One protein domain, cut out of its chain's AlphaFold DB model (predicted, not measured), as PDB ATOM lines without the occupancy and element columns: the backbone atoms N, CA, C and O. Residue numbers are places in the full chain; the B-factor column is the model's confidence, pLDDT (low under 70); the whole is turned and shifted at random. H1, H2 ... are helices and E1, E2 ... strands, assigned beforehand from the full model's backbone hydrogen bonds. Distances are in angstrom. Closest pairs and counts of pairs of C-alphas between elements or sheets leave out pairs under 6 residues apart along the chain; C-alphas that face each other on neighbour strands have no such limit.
ATOM      1  N   GLN A   7     -67.332 -38.830  -8.368       77.06
ATOM      2  CA  GLN A   7     -66.358 -38.006  -7.652       77.06
ATOM      3  C   GLN A   7     -65.147 -37.671  -8.527       77.06
ATOM      4  O   GLN A   7     -64.718 -36.521  -8.563       77.06
ATOM      5  N   GLY A   8     -64.654 -38.630  -9.311       80.06
ATOM      6  CA  GLY A   8     -63.609 -38.396 -10.308       80.06
ATOM      7  C   GLY A   8     -64.019 -37.356 -11.355       80.06
ATOM      8  O   GLY A   8     -63.251 -36.444 -11.657       80.06
ATOM      9  N   ARG A   9     -65.262 -37.419 -11.855       83.31
ATOM     10  CA  ARG A   9     -65.788 -36.416 -12.800       83.31
ATOM     11  C   ARG A   9     -65.910 -35.032 -12.159       83.31
ATOM     12  O   ARG A   9     -65.530 -34.044 -12.784       83.31
ATOM     13  N   ARG A  10     -66.403 -34.951 -10.918       84.25
ATOM     14  CA  ARG A  10     -66.475 -33.695 -10.152       84.25
ATOM     15  C   ARG A  10     -65.090 -33.078  -9.969       84.25
ATOM     16  O   ARG A  10     -64.919 -31.895 -10.253       84.25
ATOM     17  N   LEU A  11     -64.107 -33.884  -9.567       86.19
ATOM     18  CA  LEU A  11     -62.725 -33.439  -9.404       86.19
ATOM     19  C   LEU A  11     -62.136 -32.931 -10.726       86.19
ATOM     20  O   LEU A  11     -61.487 -31.890 -10.742       86.19
ATOM     21  N   GLN A  12     -62.401 -33.617 -11.841       89.81
ATOM     22  CA  GLN A  12     -61.930 -33.201 -13.164       89.81
ATOM     23  C   GLN A  12     -62.501 -31.845 -13.588       89.81
ATOM     24  O   GLN A  12     -61.761 -30.992 -14.079       89.81
ATOM     25  N   VAL A  13     -63.806 -31.631 -13.390       90.44
ATOM     26  CA  VAL A  13     -64.464 -30.351 -13.701       90.44
ATOM     27  C   VAL A  13     -63.881 -29.227 -12.848       90.44
ATOM     28  O   VAL A  13     -63.531 -28.175 -13.381       90.44
ATOM     29  N   LEU A  14     -63.717 -29.468 -11.545       88.88
ATOM     30  CA  LEU A  14     -63.134 -28.499 -10.622       88.88
ATOM     31  C   LEU A  14     -61.694 -28.135 -11.009       88.88
ATOM     32  O   LEU A  14     -61.360 -26.955 -11.093       88.88
ATOM     33  N   ALA A  15     -60.855 -29.134 -11.288       91.06
ATOM     34  CA  ALA A  15     -59.462 -28.924 -11.667       91.06
ATOM     35  C   ALA A  15     -59.332 -28.119 -12.967       91.06
ATOM     36  O   ALA A  15     -58.522 -27.194 -13.032       91.06
ATOM     37  N   ASN A  16     -60.160 -28.415 -13.974       92.56
ATOM     38  CA  ASN A  16     -60.188 -27.650 -15.221       92.56
ATOM     39  C   ASN A  16     -60.609 -26.194 -14.976       92.56
ATOM     40  O   ASN A  16     -59.934 -25.283 -15.450       92.56
ATOM     41  N   GLY A  17     -61.670 -25.971 -14.190       91.62
ATOM     42  CA  GLY A  17     -62.152 -24.625 -13.871       91.62
ATOM     43  C   GLY A  17     -61.113 -23.780 -13.132       91.62
ATOM     44  O   GLY A  17     -60.886 -22.627 -13.493       91.62
ATOM     45  N   ILE A  18     -60.422 -24.366 -12.147       90.81
ATOM     46  CA  ILE A  18     -59.325 -23.696 -11.436       90.81
ATOM     47  C   ILE A  18     -58.179 -23.379 -12.402       90.81
ATOM     48  O   ILE A  18     -57.711 -22.243 -12.438       90.81
ATOM     49  N   ALA A  19     -57.739 -24.348 -13.209       91.19
ATOM     50  CA  ALA A  19     -56.625 -24.145 -14.130       91.19
ATOM     51  C   ALA A  19     -56.938 -23.069 -15.181       91.19
ATOM     52  O   ALA A  19     -56.086 -22.225 -15.472       91.19
ATOM     53  N   ASP A  20     -58.161 -23.049 -15.718       92.19
ATOM     54  CA  ASP A  20     -58.616 -22.014 -16.643       92.19
ATOM     55  C   ASP A  20     -58.657 -20.652 -15.963       92.19
ATOM     56  O   ASP A  20     -58.082 -19.704 -16.493       92.19
ATOM     57  N   MET A  21     -59.254 -20.541 -14.776       91.75
ATOM     58  CA  MET A  21     -59.282 -19.287 -14.020       91.75
ATOM     59  C   MET A  21     -57.866 -18.747 -13.771       91.75
ATOM     60  O   MET A  21     -57.604 -17.577 -14.037       91.75
ATOM     61  N   PHE A  22     -56.926 -19.583 -13.321       91.31
ATOM     62  CA  PHE A  22     -55.538 -19.163 -13.098       91.31
ATOM     63  C   PHE A  22     -54.853 -18.739 -14.404       91.31
ATOM     64  O   PHE A  22     -54.122 -17.753 -14.415       91.31
ATOM     65  N   SER A  23     -55.119 -19.440 -15.510       90.88
ATOM     66  CA  SER A  23     -54.555 -19.106 -16.826       90.88
ATOM     67  C   SER A  23     -55.056 -17.745 -17.323       90.88
ATOM     68  O   SER A  23     -54.248 -16.920 -17.742       90.88
ATOM     69  N   HIS A  24     -56.359 -17.467 -17.210       90.62
ATOM     70  CA  HIS A  24     -56.944 -16.176 -17.606       90.62
ATOM     71  C   HIS A  24     -56.403 -14.997 -16.791       90.62
ATOM     72  O   HIS A  24     -56.286 -13.895 -17.317       90.62
ATOM     73  N   ASN A  25     -56.062 -15.225 -15.521       90.38
ATOM     74  CA  ASN A  25     -55.521 -14.197 -14.630       90.38
ATOM     75  C   ASN A  25     -53.983 -14.096 -14.677       90.38
ATOM     76  O   ASN A  25     -53.398 -13.371 -13.878       90.38
ATOM     77  N   GLY A  26     -53.309 -14.829 -15.573       89.19
ATOM     78  CA  GLY A  26     -51.844 -14.806 -15.685       89.19
ATOM     79  C   GLY A  26     -51.104 -15.444 -14.500       89.19
ATOM     80  O   GLY A  26     -49.927 -15.168 -14.295       89.19
ATOM     81  N   LEU A  27     -51.777 -16.295 -13.718       88.12
ATOM     82  CA  LEU A  27     -51.238 -16.957 -12.521       88.12
ATOM     83  C   LEU A  27     -50.750 -18.391 -12.783       88.12
ATOM     84  O   LEU A  27     -50.215 -19.039 -11.883       88.12
ATOM     85  N   HIS A  28     -50.964 -18.924 -13.987       80.81
ATOM     86  CA  HIS A  28     -50.539 -20.275 -14.342       80.81
ATOM     87  C   HIS A  28     -49.078 -20.285 -14.810       80.81
ATOM     88  O   HIS A  28     -48.705 -19.550 -15.723       80.81
ATOM     89  N   SER A  29     -48.248 -21.153 -14.227       65.62
ATOM     90  CA  SER A  29     -46.870 -21.354 -14.682       65.62
ATOM     91  C   SER A  29     -46.818 -22.325 -15.870       65.62
ATOM     92  O   SER A  29     -47.475 -23.364 -15.885       65.62
ATOM     93  N   GLY A  30     -46.038 -21.989 -16.898       68.69
ATOM     94  CA  GLY A  30     -45.871 -22.822 -18.095       68.69
ATOM     95  C   GLY A  30     -46.864 -22.538 -19.230       68.69
ATOM     96  O   GLY A  30     -47.686 -21.630 -19.164       68.69
ATOM     97  N   HIS A  31     -46.745 -23.304 -20.317       70.25
ATOM     98  CA  HIS A  31     -47.579 -23.192 -21.519       70.25
ATOM     99  C   HIS A  31     -48.790 -24.130 -21.426       70.25
ATOM    100  O   HIS A  31     -48.808 -25.180 -22.059       70.25
ATOM    101  N   ARG A  32     -49.800 -23.768 -20.630       81.19
ATOM    102  CA  ARG A  32     -51.126 -24.397 -20.722       81.19
ATOM    103  C   ARG A  32     -52.046 -23.495 -21.534       81.19
ATOM    104  O   ARG A  32     -52.066 -22.285 -21.312       81.19
ATOM    105  N   ARG A  33     -52.830 -24.066 -22.451       83.44
ATOM    106  CA  ARG A  33     -53.899 -23.322 -23.140       83.44
ATOM    107  C   ARG A  33     -55.202 -23.410 -22.345       83.44
ATOM    108  O   ARG A  33     -55.517 -24.449 -21.772       83.44
ATOM    109  N   VAL A  34     -55.980 -22.329 -22.325       83.94
ATOM    110  CA  VAL A  34     -57.342 -22.359 -21.765       83.94
ATOM    111  C   VAL A  34     -58.156 -23.447 -22.469       83.94
ATOM    112  O   VAL A  34     -58.100 -23.569 -23.692       83.94
ATOM    113  N   GLY A  35     -58.890 -24.244 -21.693       84.62
ATOM    114  CA  GLY A  35     -59.661 -25.384 -22.192       84.62
ATOM    115  C   GLY A  35     -58.853 -26.672 -22.384       84.62
ATOM    116  O   GLY A  35     -59.439 -27.717 -22.663       84.62
ATOM    117  N   GLU A  36     -57.529 -26.650 -22.197       89.38
ATOM    118  CA  GLU A  36     -56.712 -27.866 -22.199       89.38
ATOM    119  C   GLU A  36     -56.978 -28.690 -20.922       89.38
ATOM    120  O   GLU A  36     -56.826 -28.170 -19.810       89.38
ATOM    121  N   PRO A  37     -57.382 -29.966 -21.027       89.50
ATOM    122  CA  PRO A  37     -57.788 -30.744 -19.864       89.50
ATOM    123  C   PRO A  37     -56.615 -31.017 -18.914       89.50
ATOM    124  O   PRO A  37     -55.532 -31.432 -19.326       89.50
ATOM    125  N   VAL A  38     -56.849 -30.839 -17.613       89.75
ATOM    126  CA  VAL A  38     -55.879 -31.175 -16.564       89.75
ATOM    127  C   VAL A  38     -55.744 -32.692 -16.446       89.75
ATOM    128  O   VAL A  38     -56.735 -33.398 -16.261       89.75
ATOM    129  N   LYS A  39     -54.510 -33.206 -16.468       91.25
ATOM    130  CA  LYS A  39     -54.225 -34.617 -16.177       91.25
ATOM    131  C   LYS A  39     -54.170 -34.857 -14.665       91.25
ATOM    132  O   LYS A  39     -53.133 -34.643 -14.030       91.25
ATOM    133  N   LEU A  40     -55.273 -35.338 -14.097       87.06
ATOM    134  CA  LEU A  40     -55.330 -35.744 -12.691       87.06
ATOM    135  C   LEU A  40     -54.419 -36.950 -12.424       87.06
ATOM    136  O   LEU A  40     -54.429 -37.929 -13.169       87.06
ATOM    137  N   HIS A  41     -53.627 -36.877 -11.356       86.81
ATOM    138  CA  HIS A  41     -52.767 -37.964 -10.899       86.81
ATOM    139  C   HIS A  41     -52.413 -37.786  -9.417       86.81
ATOM    140  O   HIS A  41     -52.382 -36.665  -8.911       86.81
ATOM    141  N   LEU A  42     -52.109 -38.893  -8.737       82.56
ATOM    142  CA  LEU A  42     -51.511 -38.899  -7.403       82.56
ATOM    143  C   LEU A  42     -50.045 -39.315  -7.538       82.56
ATOM    144  O   LEU A  42     -49.746 -40.416  -8.001       82.56
ATOM    145  N   THR A  43     -49.125 -38.437  -7.148       84.19
ATOM    146  CA  THR A  43     -47.696 -38.768  -7.164       84.19
ATOM    147  C   THR A  43     -47.339 -39.540  -5.897       84.19
ATOM    148  O   THR A  43     -47.365 -38.978  -4.810       84.19
ATOM    149  N   VAL A  44     -46.981 -40.820  -6.043       78.19
ATOM    150  CA  VAL A  44     -46.540 -41.680  -4.924       78.19
ATOM    151  C   VAL A  44     -45.017 -41.646  -4.747       78.19
ATOM    152  O   VAL A  44     -44.511 -41.762  -3.635       78.19
ATOM    153  N   LEU A  45     -44.266 -41.462  -5.837       75.88
ATOM    154  CA  LEU A  45     -42.806 -41.411  -5.812       75.88
ATOM    155  C   LEU A  45     -42.273 -40.421  -6.851       75.88
ATOM    156  O   LEU A  45     -42.768 -40.356  -7.973       75.88
ATOM    157  N   ASN A  46     -41.231 -39.674  -6.476       77.56
ATOM    158  CA  ASN A  46     -40.535 -38.737  -7.353       77.56
ATOM    159  C   ASN A  46     -39.018 -38.962  -7.249       77.56
ATOM    160  O   ASN A  46     -38.369 -38.507  -6.303       77.56
ATOM    161  N   SER A  47     -38.455 -39.692  -8.216       72.81
ATOM    162  CA  SER A  47     -37.027 -40.037  -8.251       72.81
ATOM    163  C   SER A  47     -36.139 -38.797  -8.345       72.81
ATOM    164  O   SER A  47     -35.148 -38.706  -7.629       72.81
ATOM    165  N   ARG A  48     -36.540 -37.792  -9.134       75.31
ATOM    166  CA  ARG A  48     -35.817 -36.518  -9.248       75.31
ATOM    167  C   ARG A  48     -35.702 -35.814  -7.899       75.31
ATOM    168  O   ARG A  48     -34.615 -35.363  -7.546       75.31
ATOM    169  N   LEU A  49     -36.793 -35.739  -7.135       70.69
ATOM    170  CA  LEU A  49     -36.778 -35.124  -5.806       70.69
ATOM    171  C   LEU A  49     -35.875 -35.903  -4.840       70.69
ATOM    172  O   LEU A  49     -35.150 -35.296  -4.053       70.69
ATOM    173  N   ARG A  50     -35.881 -37.239  -4.921       68.19
ATOM    174  CA  ARG A  50     -34.975 -38.093  -4.140       68.19
ATOM    175  C   ARG A  50     -33.512 -37.795  -4.474       68.19
ATOM    176  O   ARG A  50     -32.744 -37.533  -3.553       68.19
ATOM    177  N   SER A  51     -33.154 -37.758  -5.755       65.56
ATOM    178  CA  SER A  51     -31.798 -37.427  -6.205       65.56
ATOM    179  C   SER A  51     -31.380 -36.020  -5.775       65.56
ATOM    180  O   SER A  51     -30.272 -35.838  -5.286       65.56
ATOM    181  N   GLN A  52     -32.275 -35.030  -5.864       67.62
ATOM    182  CA  GLN A  52     -32.004 -33.661  -5.410       67.62
ATOM    183  C   GLN A  52     -31.783 -33.571  -3.894       67.62
ATOM    184  O   GLN A  52     -30.863 -32.892  -3.444       67.62
ATOM    185  N   ARG A  53     -32.596 -34.265  -3.088       68.25
ATOM    186  CA  ARG A  53     -32.413 -34.331  -1.627       68.25
ATOM    187  C   ARG A  53     -31.123 -35.055  -1.251       68.25
ATOM    188  O   ARG A  53     -30.450 -34.646  -0.312       68.25
ATOM    189  N   GLN A  54     -30.782 -36.120  -1.972       63.78
ATOM    190  CA  GLN A  54     -29.538 -36.855  -1.775       63.78
ATOM    191  C   GLN A  54     -28.327 -35.983  -2.125       63.78
ATOM    192  O   GLN A  54     -27.420 -35.888  -1.308       63.78
ATOM    193  N   ALA A  55     -28.363 -35.267  -3.252       62.06
ATOM    194  CA  ALA A  55     -27.327 -34.310  -3.634       62.06
ATOM    195  C   ALA A  55     -27.125 -33.231  -2.559       62.06
ATOM    196  O   ALA A  55     -26.008 -33.049  -2.100       62.06
ATOM    197  N   ARG A  56     -28.202 -32.622  -2.038       62.34
ATOM    198  CA  ARG A  56     -28.115 -31.644  -0.933       62.34
ATOM    199  C   ARG A  56     -27.500 -32.205   0.356       62.34
ATOM    200  O   ARG A  56     -26.882 -31.459   1.103       62.34
ATOM    201  N   ARG A  57     -27.680 -33.499   0.645       60.94
ATOM    202  CA  ARG A  57     -27.045 -34.166   1.800       60.94
ATOM    203  C   ARG A  57     -25.559 -34.457   1.559       60.94
ATOM    204  O   ARG A  57     -24.796 -34.494   2.516       60.94
ATOM    205  N   LEU A  58     -25.168 -34.677   0.304       56.66
ATOM    206  CA  LEU A  58     -23.787 -34.931  -0.126       56.66
ATOM    207  C   LEU A  58     -22.983 -33.637  -0.359       56.66
ATOM    208  O   LEU A  58     -21.774 -33.628  -0.145       56.66
ATOM    209  N   ASP A  59     -23.656 -32.528  -0.679       49.28
ATOM    210  CA  ASP A  59     -23.084 -31.173  -0.778       49.28
ATOM    211  C   ASP A  59     -22.559 -30.631   0.571       49.28
ATOM    212  O   ASP A  59     -21.993 -29.542   0.625       49.28
ATOM    213  N   ALA A  60     -22.670 -31.402   1.662       52.34
ATOM    214  CA  ALA A  60     -21.944 -31.137   2.899       52.34
ATOM    215  C   ALA A  60     -20.445 -31.501   2.825       52.34
ATOM    216  O   ALA A  60     -19.716 -31.148   3.751       52.34
ATOM    217  N   SER A  61     -19.943 -32.180   1.775       48.66
ATOM    218  CA  SER A  61     -18.498 -32.469   1.722       48.66
ATOM    219  C   SER A  61     -17.781 -32.583   0.374       48.66
ATOM    220  O   SER A  61     -16.552 -32.570   0.423       48.66
ATOM    221  N   ILE A  62     -18.404 -32.671  -0.814       49.41
ATOM    222  CA  ILE A  62     -17.601 -32.863  -2.048       49.41
ATOM    223  C   ILE A  62     -18.118 -32.080  -3.266       49.41
ATOM    224  O   ILE A  62     -19.200 -32.317  -3.785       49.41
ATOM    225  N   SER A  63     -17.249 -31.173  -3.724       41.25
ATOM    226  CA  SER A  63     -17.142 -30.523  -5.037       41.25
ATOM    227  C   SER A  63     -18.003 -31.088  -6.180       41.25
ATOM    228  O   SER A  63     -17.756 -32.180  -6.680       41.25
ATOM    229  N   ARG A  64     -18.899 -30.222  -6.669       48.38
ATOM    230  CA  ARG A  64     -19.221 -29.905  -8.074       48.38
ATOM    231  C   ARG A  64     -19.035 -31.003  -9.140       48.38
ATOM    232  O   ARG A  64     -17.919 -31.363  -9.485       48.38
ATOM    233  N   ALA A  65     -20.166 -31.272  -9.798       48.44
ATOM    234  CA  ALA A  65     -20.300 -31.572 -11.224       48.44
ATOM    235  C   ALA A  65     -19.542 -32.807 -11.731       48.44
ATOM    236  O   ALA A  65     -18.412 -32.715 -12.181       48.44
ATOM    237  N   ASP A  66     -20.211 -33.958 -11.714       43.22
ATOM    238  CA  ASP A  66     -20.601 -34.658 -12.943       43.22
ATOM    239  C   ASP A  66     -21.237 -36.002 -12.584       43.22
ATOM    240  O   ASP A  66     -20.802 -36.704 -11.677       43.22
ATOM    241  N   SER A  67     -22.296 -36.370 -13.305       46.91
ATOM    242  CA  SER A  67     -23.005 -37.651 -13.193       46.91
ATOM    243  C   SER A  67     -23.815 -37.892 -11.907       46.91
ATOM    244  O   SER A  67     -23.676 -38.905 -11.228       46.91
ATOM    245  N   CYS A  68     -24.850 -37.077 -11.664       48.22
ATOM    246  CA  CYS A  68     -26.074 -37.691 -11.135       48.22
ATOM    247  C   CYS A  68     -26.689 -38.495 -12.290       48.22
ATOM    248  O   CYS A  68     -27.609 -38.035 -12.966       48.22
ATOM    249  N   ALA A  69     -26.090 -39.652 -12.599       51.03
ATOM    250  CA  ALA A  69     -26.714 -40.627 -13.471       51.03
ATOM    251  C   ALA A  69     -28.091 -40.882 -12.863       51.03
ATOM    252  O   ALA A  69     -28.196 -41.259 -11.697       51.03
ATOM    253  N   SER A  70     -29.144 -40.565 -13.615       54.78
ATOM    254  CA  SER A  70     -30.506 -40.897 -13.223       54.78
ATOM    255  C   SER A  70     -30.553 -42.413 -13.077       54.78
ATOM    256  O   SER A  70     -30.731 -43.109 -14.075       54.78
ATOM    257  N   GLU A  71     -30.327 -42.928 -11.867       59.66
ATOM    258  CA  GLU A  71     -30.435 -44.352 -11.591       59.66
ATOM    259  C   GLU A  71     -31.806 -44.801 -12.086       59.66
ATOM    260  O   GLU A  71     -32.839 -44.216 -11.735       59.66
ATOM    261  N   ALA A  72     -31.811 -45.790 -12.978       61.25
ATOM    262  CA  ALA A  72     -33.042 -46.334 -13.509       61.25
ATOM    263  C   ALA A  72     -33.845 -46.912 -12.338       61.25
ATOM    264  O   ALA A  72     -33.470 -47.911 -11.727       61.25
ATOM    265  N   PHE A  73     -34.944 -46.247 -11.996       66.44
ATOM    266  CA  PHE A  73     -35.819 -46.698 -10.929       66.44
ATOM    267  C   PHE A  73     -36.744 -47.794 -11.462       66.44
ATOM    268  O   PHE A  73     -37.623 -47.536 -12.286       66.44
ATOM    269  N   CYS A  74     -36.568 -49.022 -10.976       70.12
ATOM    270  CA  CYS A  74     -37.476 -50.119 -11.282       70.12
ATOM    271  C   CYS A  74     -38.739 -50.012 -10.411       70.12
ATOM    272  O   CYS A  74     -38.743 -50.395  -9.243       70.12
ATOM    273  N   ALA A  75     -39.826 -49.490 -10.985       72.56
ATOM    274  CA  ALA A  75     -41.109 -49.342 -10.293       72.56
ATOM    275  C   ALA A  75     -41.952 -50.632 -10.260       72.56
ATOM    276  O   ALA A  75     -43.028 -50.624  -9.669       72.56
ATOM    277  N   LEU A  76     -41.488 -51.731 -10.876       77.88
ATOM    278  CA  LEU A  76     -42.258 -52.976 -11.021       77.88
ATOM    279  C   LEU A  76     -42.772 -53.511  -9.681       77.88
ATOM    280  O   LEU A  76     -43.945 -53.852  -9.587       77.88
ATOM    281  N   GLY A  77     -41.944 -53.501  -8.631       72.50
ATOM    282  CA  GLY A  77     -42.369 -53.954  -7.302       72.50
ATOM    283  C   GLY A  77     -43.469 -53.083  -6.680       72.50
ATOM    284  O   GLY A  77     -44.363 -53.601  -6.019       72.50
ATOM    285  N   ILE A  78     -43.453 -51.768  -6.934       72.38
ATOM    286  CA  ILE A  78     -44.526 -50.861  -6.495       72.38
ATOM    287  C   ILE A  78     -45.793 -51.139  -7.303       72.38
ATOM    288  O   ILE A  78     -46.860 -51.301  -6.726       72.38
ATOM    289  N   LEU A  79     -45.682 -51.234  -8.629       75.69
ATOM    290  CA  LEU A  79     -46.825 -51.493  -9.505       75.69
ATOM    291  C   LEU A  79     -47.517 -52.816  -9.154       75.69
ATOM    292  O   LEU A  79     -48.735 -52.831  -9.023       75.69
ATOM    293  N   GLN A  80     -46.753 -53.880  -8.896       78.75
ATOM    294  CA  GLN A  80     -47.282 -55.168  -8.434       78.75
ATOM    295  C   GLN A  80     -47.992 -55.059  -7.076       78.75
ATOM    296  O   GLN A  80     -49.034 -55.672  -6.870       78.75
ATOM    297  N   ALA A  81     -47.479 -54.243  -6.147       71.62
ATOM    298  CA  ALA A  81     -48.109 -54.048  -4.840       71.62
ATOM    299  C   ALA A  81     -49.457 -53.297  -4.907       71.62
ATOM    300  O   ALA A  81     -50.286 -53.445  -4.005       71.62
ATOM    301  N   PHE A  82     -49.680 -52.500  -5.959       73.38
ATOM    302  CA  PHE A  82     -50.904 -51.716  -6.160       73.38
ATOM    303  C   PHE A  82     -51.827 -52.262  -7.256       73.38
ATOM    304  O   PHE A  82     -52.940 -51.763  -7.389       73.38
ATOM    305  N   GLU A  83     -51.418 -53.300  -7.991       72.50
ATOM    306  CA  GLU A  83     -52.169 -53.881  -9.114       72.50
ATOM    307  C   GLU A  83     -53.612 -54.259  -8.740       72.50
ATOM    308  O   GLU A  83     -54.535 -54.074  -9.528       72.50
ATOM    309  N   THR A  84     -53.821 -54.728  -7.509       69.00
ATOM    310  CA  THR A  84     -55.131 -55.167  -7.001       69.00
ATOM    311  C   THR A  84     -55.749 -54.211  -5.980       69.00
ATOM    312  O   THR A  84     -56.828 -54.487  -5.453       69.00
ATOM    313  N   ARG A  85     -55.094 -53.083  -5.676       67.56
ATOM    314  CA  ARG A  85     -55.547 -52.148  -4.638       67.56
ATOM    315  C   ARG A  85     -56.283 -50.967  -5.253       67.56
ATOM    316  O   ARG A  85     -55.703 -50.175  -5.989       67.56
ATOM    317  N   SER A  86     -57.544 -50.785  -4.868       65.44
ATOM    318  CA  SER A  86     -58.213 -49.501  -5.065       65.44
ATOM    319  C   SER A  86     -57.756 -48.540  -3.972       65.44
ATOM    320  O   SER A  86     -58.051 -48.749  -2.802       65.44
ATOM    321  N   LEU A  87     -57.029 -47.489  -4.350       63.19
ATOM    322  CA  LEU A  87     -56.666 -46.396  -3.438       63.19
ATOM    323  C   LEU A  87     -57.816 -45.399  -3.225       63.19
ATOM    324  O   LEU A  87     -57.727 -44.537  -2.357       63.19
ATOM    325  N   VAL A  88     -58.878 -45.485  -4.030       62.12
ATOM    326  CA  VAL A  88     -60.000 -44.544  -3.997       62.12
ATOM    327  C   VAL A  88     -61.208 -45.245  -3.386       62.12
ATOM    328  O   VAL A  88     -62.034 -45.833  -4.081       62.12
ATOM    329  N   GLU A  89     -61.301 -45.189  -2.062       54.59
ATOM    330  CA  GLU A  89     -62.496 -45.571  -1.315       54.59
ATOM    331  C   GLU A  89     -63.436 -44.366  -1.249       54.59
ATOM    332  O   GLU A  89     -63.234 -43.527  -0.389       54.59
ATOM    333  N   ASN A  90     -64.397 -44.242  -2.178       55.06
ATOM    334  CA  ASN A  90     -65.631 -43.415  -2.130       55.06
ATOM    335  C   ASN A  90     -65.621 -42.084  -1.330       55.06
ATOM    336  O   ASN A  90     -66.660 -41.646  -0.833       55.06
ATOM    337  N   GLY A  91     -64.470 -41.428  -1.218       61.22
ATOM    338  CA  GLY A  91     -64.270 -40.270  -0.367       61.22
ATOM    339  C   GLY A  91     -64.926 -39.056  -0.991       61.22
ATOM    340  O   GLY A  91     -64.860 -38.845  -2.206       61.22
ATOM    341  N   ARG A  92     -65.585 -38.248  -0.163       68.75
ATOM    342  CA  ARG A  92     -66.060 -36.937  -0.595       68.75
ATOM    343  C   ARG A  92     -64.862 -35.994  -0.657       68.75
ATOM    344  O   ARG A  92     -64.060 -35.939   0.269       68.75
ATOM    345  N   PHE A  93     -64.739 -35.258  -1.755       75.69
ATOM    346  CA  PHE A  93     -63.791 -34.150  -1.838       75.69
ATOM    347  C   PHE A  93     -64.392 -32.946  -1.103       75.69
ATOM    348  O   PHE A  93     -65.306 -32.303  -1.619       75.69
ATOM    349  N   GLU A  94     -63.922 -32.688   0.116       78.75
ATOM    350  CA  GLU A  94     -64.495 -31.678   1.023       78.75
ATOM    351  C   GLU A  94     -63.783 -30.322   0.953       78.75
ATOM    352  O   GLU A  94     -64.380 -29.283   1.251       78.75
ATOM    353  N   GLU A  95     -62.519 -30.316   0.525       86.12
ATOM    354  CA  GLU A  95     -61.698 -29.112   0.496       86.12
ATOM    355  C   GLU A  95     -60.695 -29.076  -0.665       86.12
ATOM    356  O   GLU A  95     -60.224 -30.102  -1.156       86.12
ATOM    357  N   VAL A  96     -60.340 -27.859  -1.074       88.56
ATOM    358  CA  VAL A  96     -59.169 -27.546  -1.900       88.56
ATOM    359  C   VAL A  96     -58.314 -26.534  -1.153       88.56
ATOM    360  O   VAL A  96     -58.820 -25.547  -0.623       88.56
ATOM    361  N   ARG A  97     -57.001 -26.765  -1.122       89.69
ATOM    362  CA  ARG A  97     -56.038 -25.892  -0.446       89.69
ATOM    363  C   ARG A  97     -55.073 -25.271  -1.450       89.69
ATOM    364  O   ARG A  97     -54.643 -25.929  -2.393       89.69
ATOM    365  N   LEU A  98     -54.725 -24.007  -1.226       89.44
ATOM    366  CA  LEU A  98     -53.656 -23.309  -1.935       89.44
ATOM    367  C   LEU A  98     -52.406 -23.347  -1.062       89.44
ATOM    368  O   LEU A  98     -52.414 -22.780   0.031       89.44
ATOM    369  N   CYS A  99     -51.351 -24.010  -1.533       88.06
ATOM    370  CA  CYS A  99     -50.163 -24.270  -0.725       88.06
ATOM    371  C   CYS A  99     -48.872 -23.815  -1.405       88.06
ATOM    372  O   CYS A  99     -48.764 -23.812  -2.633       88.06
ATOM    373  N   LYS A 100     -47.894 -23.407  -0.593       85.38
ATOM    374  CA  LYS A 100     -46.562 -23.005  -1.038       85.38
ATOM    375  C   LYS A 100     -45.708 -24.259  -1.252       85.38
ATOM    376  O   LYS A 100     -45.602 -25.107  -0.371       85.38
ATOM    377  N   MET A 101     -45.074 -24.369  -2.421       79.44
ATOM    378  CA  MET A 101     -44.118 -25.452  -2.703       79.44
ATOM    379  C   MET A 101     -42.760 -25.252  -2.019       79.44
ATOM    380  O   MET A 101     -42.057 -26.230  -1.771       79.44
ATOM    381  N   ILE A 102     -42.381 -23.998  -1.773       74.44
ATOM    382  CA  ILE A 102     -41.139 -23.598  -1.112       74.44
ATOM    383  C   ILE A 102     -41.566 -22.908   0.184       74.44
ATOM    384  O   ILE A 102     -42.327 -21.942   0.129       74.44
ATOM    385  N   SER A 103     -41.157 -23.454   1.328       61.69
ATOM    386  CA  SER A 103     -41.323 -22.799   2.628       61.69
ATOM    387  C   SER A 103     -40.422 -21.571   2.693       61.69
ATOM    388  O   SER A 103     -39.344 -21.570   2.096       61.69
ATOM    389  N   ASP A 104     -40.849 -20.540   3.415       62.34
ATOM    390  CA  ASP A 104     -39.995 -19.381   3.641       62.34
ATOM    391  C   ASP A 104     -38.777 -19.843   4.471       62.34
ATOM    392  O   ASP A 104     -38.918 -20.583   5.447       62.34
ATOM    393  N   GLU A 105     -37.561 -19.498   4.033       48.97
ATOM    394  CA  GLU A 105     -36.326 -19.841   4.753       48.97
ATOM    395  C   GLU A 105     -36.417 -19.259   6.177       48.97
ATOM    396  O   GLU A 105     -36.428 -18.042   6.352       48.97
ATOM    397  N   GLY A 106     -36.526 -20.128   7.186       53.41
ATOM    398  CA  GLY A 106     -36.596 -19.739   8.599       53.41
ATOM    399  C   GLY A 106     -37.987 -19.725   9.242       53.41
ATOM    400  O   GLY A 106     -38.075 -19.384  10.419       53.41
ATOM    401  N   SER A 107     -39.063 -20.115   8.548       48.62
ATOM    402  CA  SER A 107     -40.331 -20.400   9.233       48.62
ATOM    403  C   SER A 107     -40.277 -21.805   9.838       48.62
ATOM    404  O   SER A 107     -40.366 -22.792   9.107       48.62
ATOM    405  N   GLU A 108     -40.178 -21.897  11.165       47.34
ATOM    406  CA  GLU A 108     -40.420 -23.116  11.959       47.34
ATOM    407  C   GLU A 108     -41.899 -23.561  11.929       47.34
ATOM    408  O   GLU A 108     -42.350 -24.293  12.801       47.34
ATOM    409  N   ASP A 109     -42.666 -23.172  10.907       48.12
ATOM    410  CA  ASP A 109     -44.047 -23.612  10.684       48.12
ATOM    411  C   ASP A 109     -44.079 -25.007  10.028       48.12
ATOM    412  O   ASP A 109     -44.908 -25.305   9.163       48.12
ATOM    413  N   ASP A 110     -43.143 -25.880  10.411       51.62
ATOM    414  CA  ASP A 110     -43.344 -27.311  10.244       51.62
ATOM    415  C   ASP A 110     -44.302 -27.726  11.359       51.62
ATOM    416  O   ASP A 110     -43.889 -28.113  12.448       51.62
ATOM    417  N   ASP A 111     -45.605 -27.653  11.080       53.09
ATOM    418  CA  ASP A 111     -46.691 -28.149  11.944       53.09
ATOM    419  C   ASP A 111     -46.543 -29.664  12.282       53.09
ATOM    420  O   ASP A 111     -47.451 -30.295  12.822       53.09
ATOM    421  N   GLY A 112     -45.429 -30.307  11.903       57.94
ATOM    422  CA  GLY A 112     -45.108 -31.717  12.114       57.94
ATOM    423  C   GLY A 112     -45.919 -32.658  11.226       57.94
ATOM    424  O   GLY A 112     -45.796 -33.880  11.318       57.94
ATOM    425  N   THR A 113     -46.767 -32.107  10.356       62.81
ATOM    426  CA  THR A 113     -47.758 -32.872   9.594       62.81
ATOM    427  C   THR A 113     -47.221 -33.435   8.275       62.81
ATOM    428  O   THR A 113     -47.912 -34.223   7.634       62.81
ATOM    429  N   ASN A 114     -45.989 -33.093   7.869       67.62
ATOM    430  CA  ASN A 114     -45.391 -33.453   6.571       67.62
ATOM    431  C   ASN A 114     -46.179 -32.955   5.332       67.62
ATOM    432  O   ASN A 114     -45.907 -33.407   4.214       67.62
ATOM    433  N   PHE A 115     -47.142 -32.039   5.494       77.88
ATOM    434  CA  PHE A 115     -47.870 -31.409   4.386       77.88
ATOM    435  C   PHE A 115     -47.229 -30.079   3.969       77.88
ATOM    436  O   PHE A 115     -46.516 -29.442   4.737       77.88
ATOM    437  N   TYR A 116     -47.504 -29.642   2.736       81.56
ATOM    438  CA  TYR A 116     -47.101 -28.312   2.279       81.56
ATOM    439  C   TYR A 116     -47.789 -27.212   3.108       81.56
ATOM    440  O   TYR A 116     -48.987 -27.340   3.377       81.56
ATOM    441  N   PRO A 117     -47.098 -26.106   3.442       83.38
ATOM    442  CA  PRO A 117     -47.716 -24.978   4.132       83.38
ATOM    443  C   PRO A 117     -48.765 -24.310   3.231       83.38
ATOM    444  O   PRO A 117     -48.479 -23.958   2.083       83.38
ATOM    445  N   CYS A 118     -49.992 -24.143   3.732       86.12
ATOM    446  CA  CYS A 118     -51.124 -23.637   2.951       86.12
ATOM    447  C   CYS A 118     -51.540 -22.221   3.361       86.12
ATOM    448  O   CYS A 118     -51.639 -21.909   4.540       86.12
ATOM    449  N   ILE A 119     -51.812 -21.371   2.368       89.19
ATOM    450  CA  ILE A 119     -52.160 -19.950   2.548       89.19
ATOM    451  C   ILE A 119     -53.655 -19.669   2.395       89.19
ATOM    452  O   ILE A 119     -54.133 -18.620   2.810       89.19
ATOM    453  N   ALA A 120     -54.402 -20.590   1.784       89.00
ATOM    454  CA  ALA A 120     -55.849 -20.492   1.677       89.00
ATOM    455  C   ALA A 120     -56.483 -21.883   1.597       89.00
ATOM    456  O   ALA A 120     -55.857 -22.847   1.144       89.00
ATOM    457  N   LYS A 121     -57.750 -21.968   2.005       90.31
ATOM    458  CA  LYS A 121     -58.587 -23.161   1.873       90.31
ATOM    459  C   LYS A 121     -59.962 -22.782   1.344       90.31
ATOM    460  O   LYS A 121     -60.507 -21.744   1.712       90.31
ATOM    461  N   LEU A 122     -60.511 -23.641   0.503       85.81
ATOM    462  CA  LEU A 122     -61.848 -23.539  -0.053       85.81
ATOM    463  C   LEU A 122     -62.590 -24.813   0.345       85.81
ATOM    464  O   LEU A 122     -62.153 -25.908   0.000       85.81
ATOM    465  N   THR A 123     -63.659 -24.668   1.121       85.69
ATOM    466  CA  THR A 123     -64.450 -25.786   1.651       85.69
ATOM    467  C   THR A 123     -65.866 -25.715   1.110       85.69
ATOM    468  O   THR A 123     -66.424 -24.623   0.996       85.69
ATOM    469  N   TRP A 124     -66.475 -26.866   0.843       74.44
ATOM    470  CA  TRP A 124     -67.888 -26.928   0.472       74.44
ATOM    471  C   TRP A 124     -68.709 -27.399   1.673       74.44
ATOM    472  O   TRP A 124     -68.443 -28.488   2.183       74.44
TER     473      TRP A 124
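AT A GLANCE: This is residues 7 to 124 of the 127 residues of the protein "AKAP7_NLS domain-containing protein" of Hymenolepis diminuta (UniProt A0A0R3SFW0). This is an open, loosely built model: a small hairpin of two strands, E1 and E2, lies at the same end as the longest helix, H1, with a gap between them, and from there the chain sweeps out in a wide arc through H2 to a far tip near Ser 63 and back through H3. Residues 56 to 67 and 79 to 86 stick out along this arc. The printed part has 118 residues with three named helices and two named strands in the order H1, H2, H3, E1, E2; the sheet has the order E1 - E2 and is antiparallel. The class is mixed, helices and strands, with only 48 residues, under half, in named elements. The whole is loose, with a radius of gyration of the C-alphas of 18.6 A and spans of 49 by 41 by 34 A.

IN THESE COORDINATES: E1 is residues 95 to 99, 12.6 A from first to last C-alpha, and begins at C-alpha 95 at (-61.698, -29.112, 0.496). E2 is residues 118 to 123, 13.6 A long, and ends at C-alpha 123 at (-64.450, -25.786, 1.651). H1 is residues 7 to 24, 25.8 A long, and begins at C-alpha 7 at (-66.358, -38.006, -7.652). H2 is residues 47 to 58, 16.4 A long. H3 is residues 76 to 82, 10.0 A long.

HOW THE PARTS SIT: E1 and E2 are antiparallel neighbours and a hairpin, with 164 degrees between their N-to-C directions. C-alphas 97 and 121 face each other at 4.4 A. N 96 and O 122 are within hydrogen-bond range at 2.9 A, and N 122 and O 96 at 2.8 A. H1 is apart from E1 and from E2. H2 is apart from both strands too, and H3 is apart from E2. H1, H2 and H3 touch no helix. In H1, H2 and H3 every O i to N i+4 pair is within hydrogen-bond range.

THE WHOLE: The two C-alphas farthest apart are those of Ser 63 and Trp 124, at 51.2 A. The printed part has no cut. The four links are long: 22 residues from H1 to H2, 17 from H2 to H3, 12 from H3 to E1 and 18 from E1 to E2. The mean pLDDT of the printed part is 73.1. Residues 29 to 30, 50 to 73, 84 to 92 and 103 to 114, 47 residues in sum, are under 70.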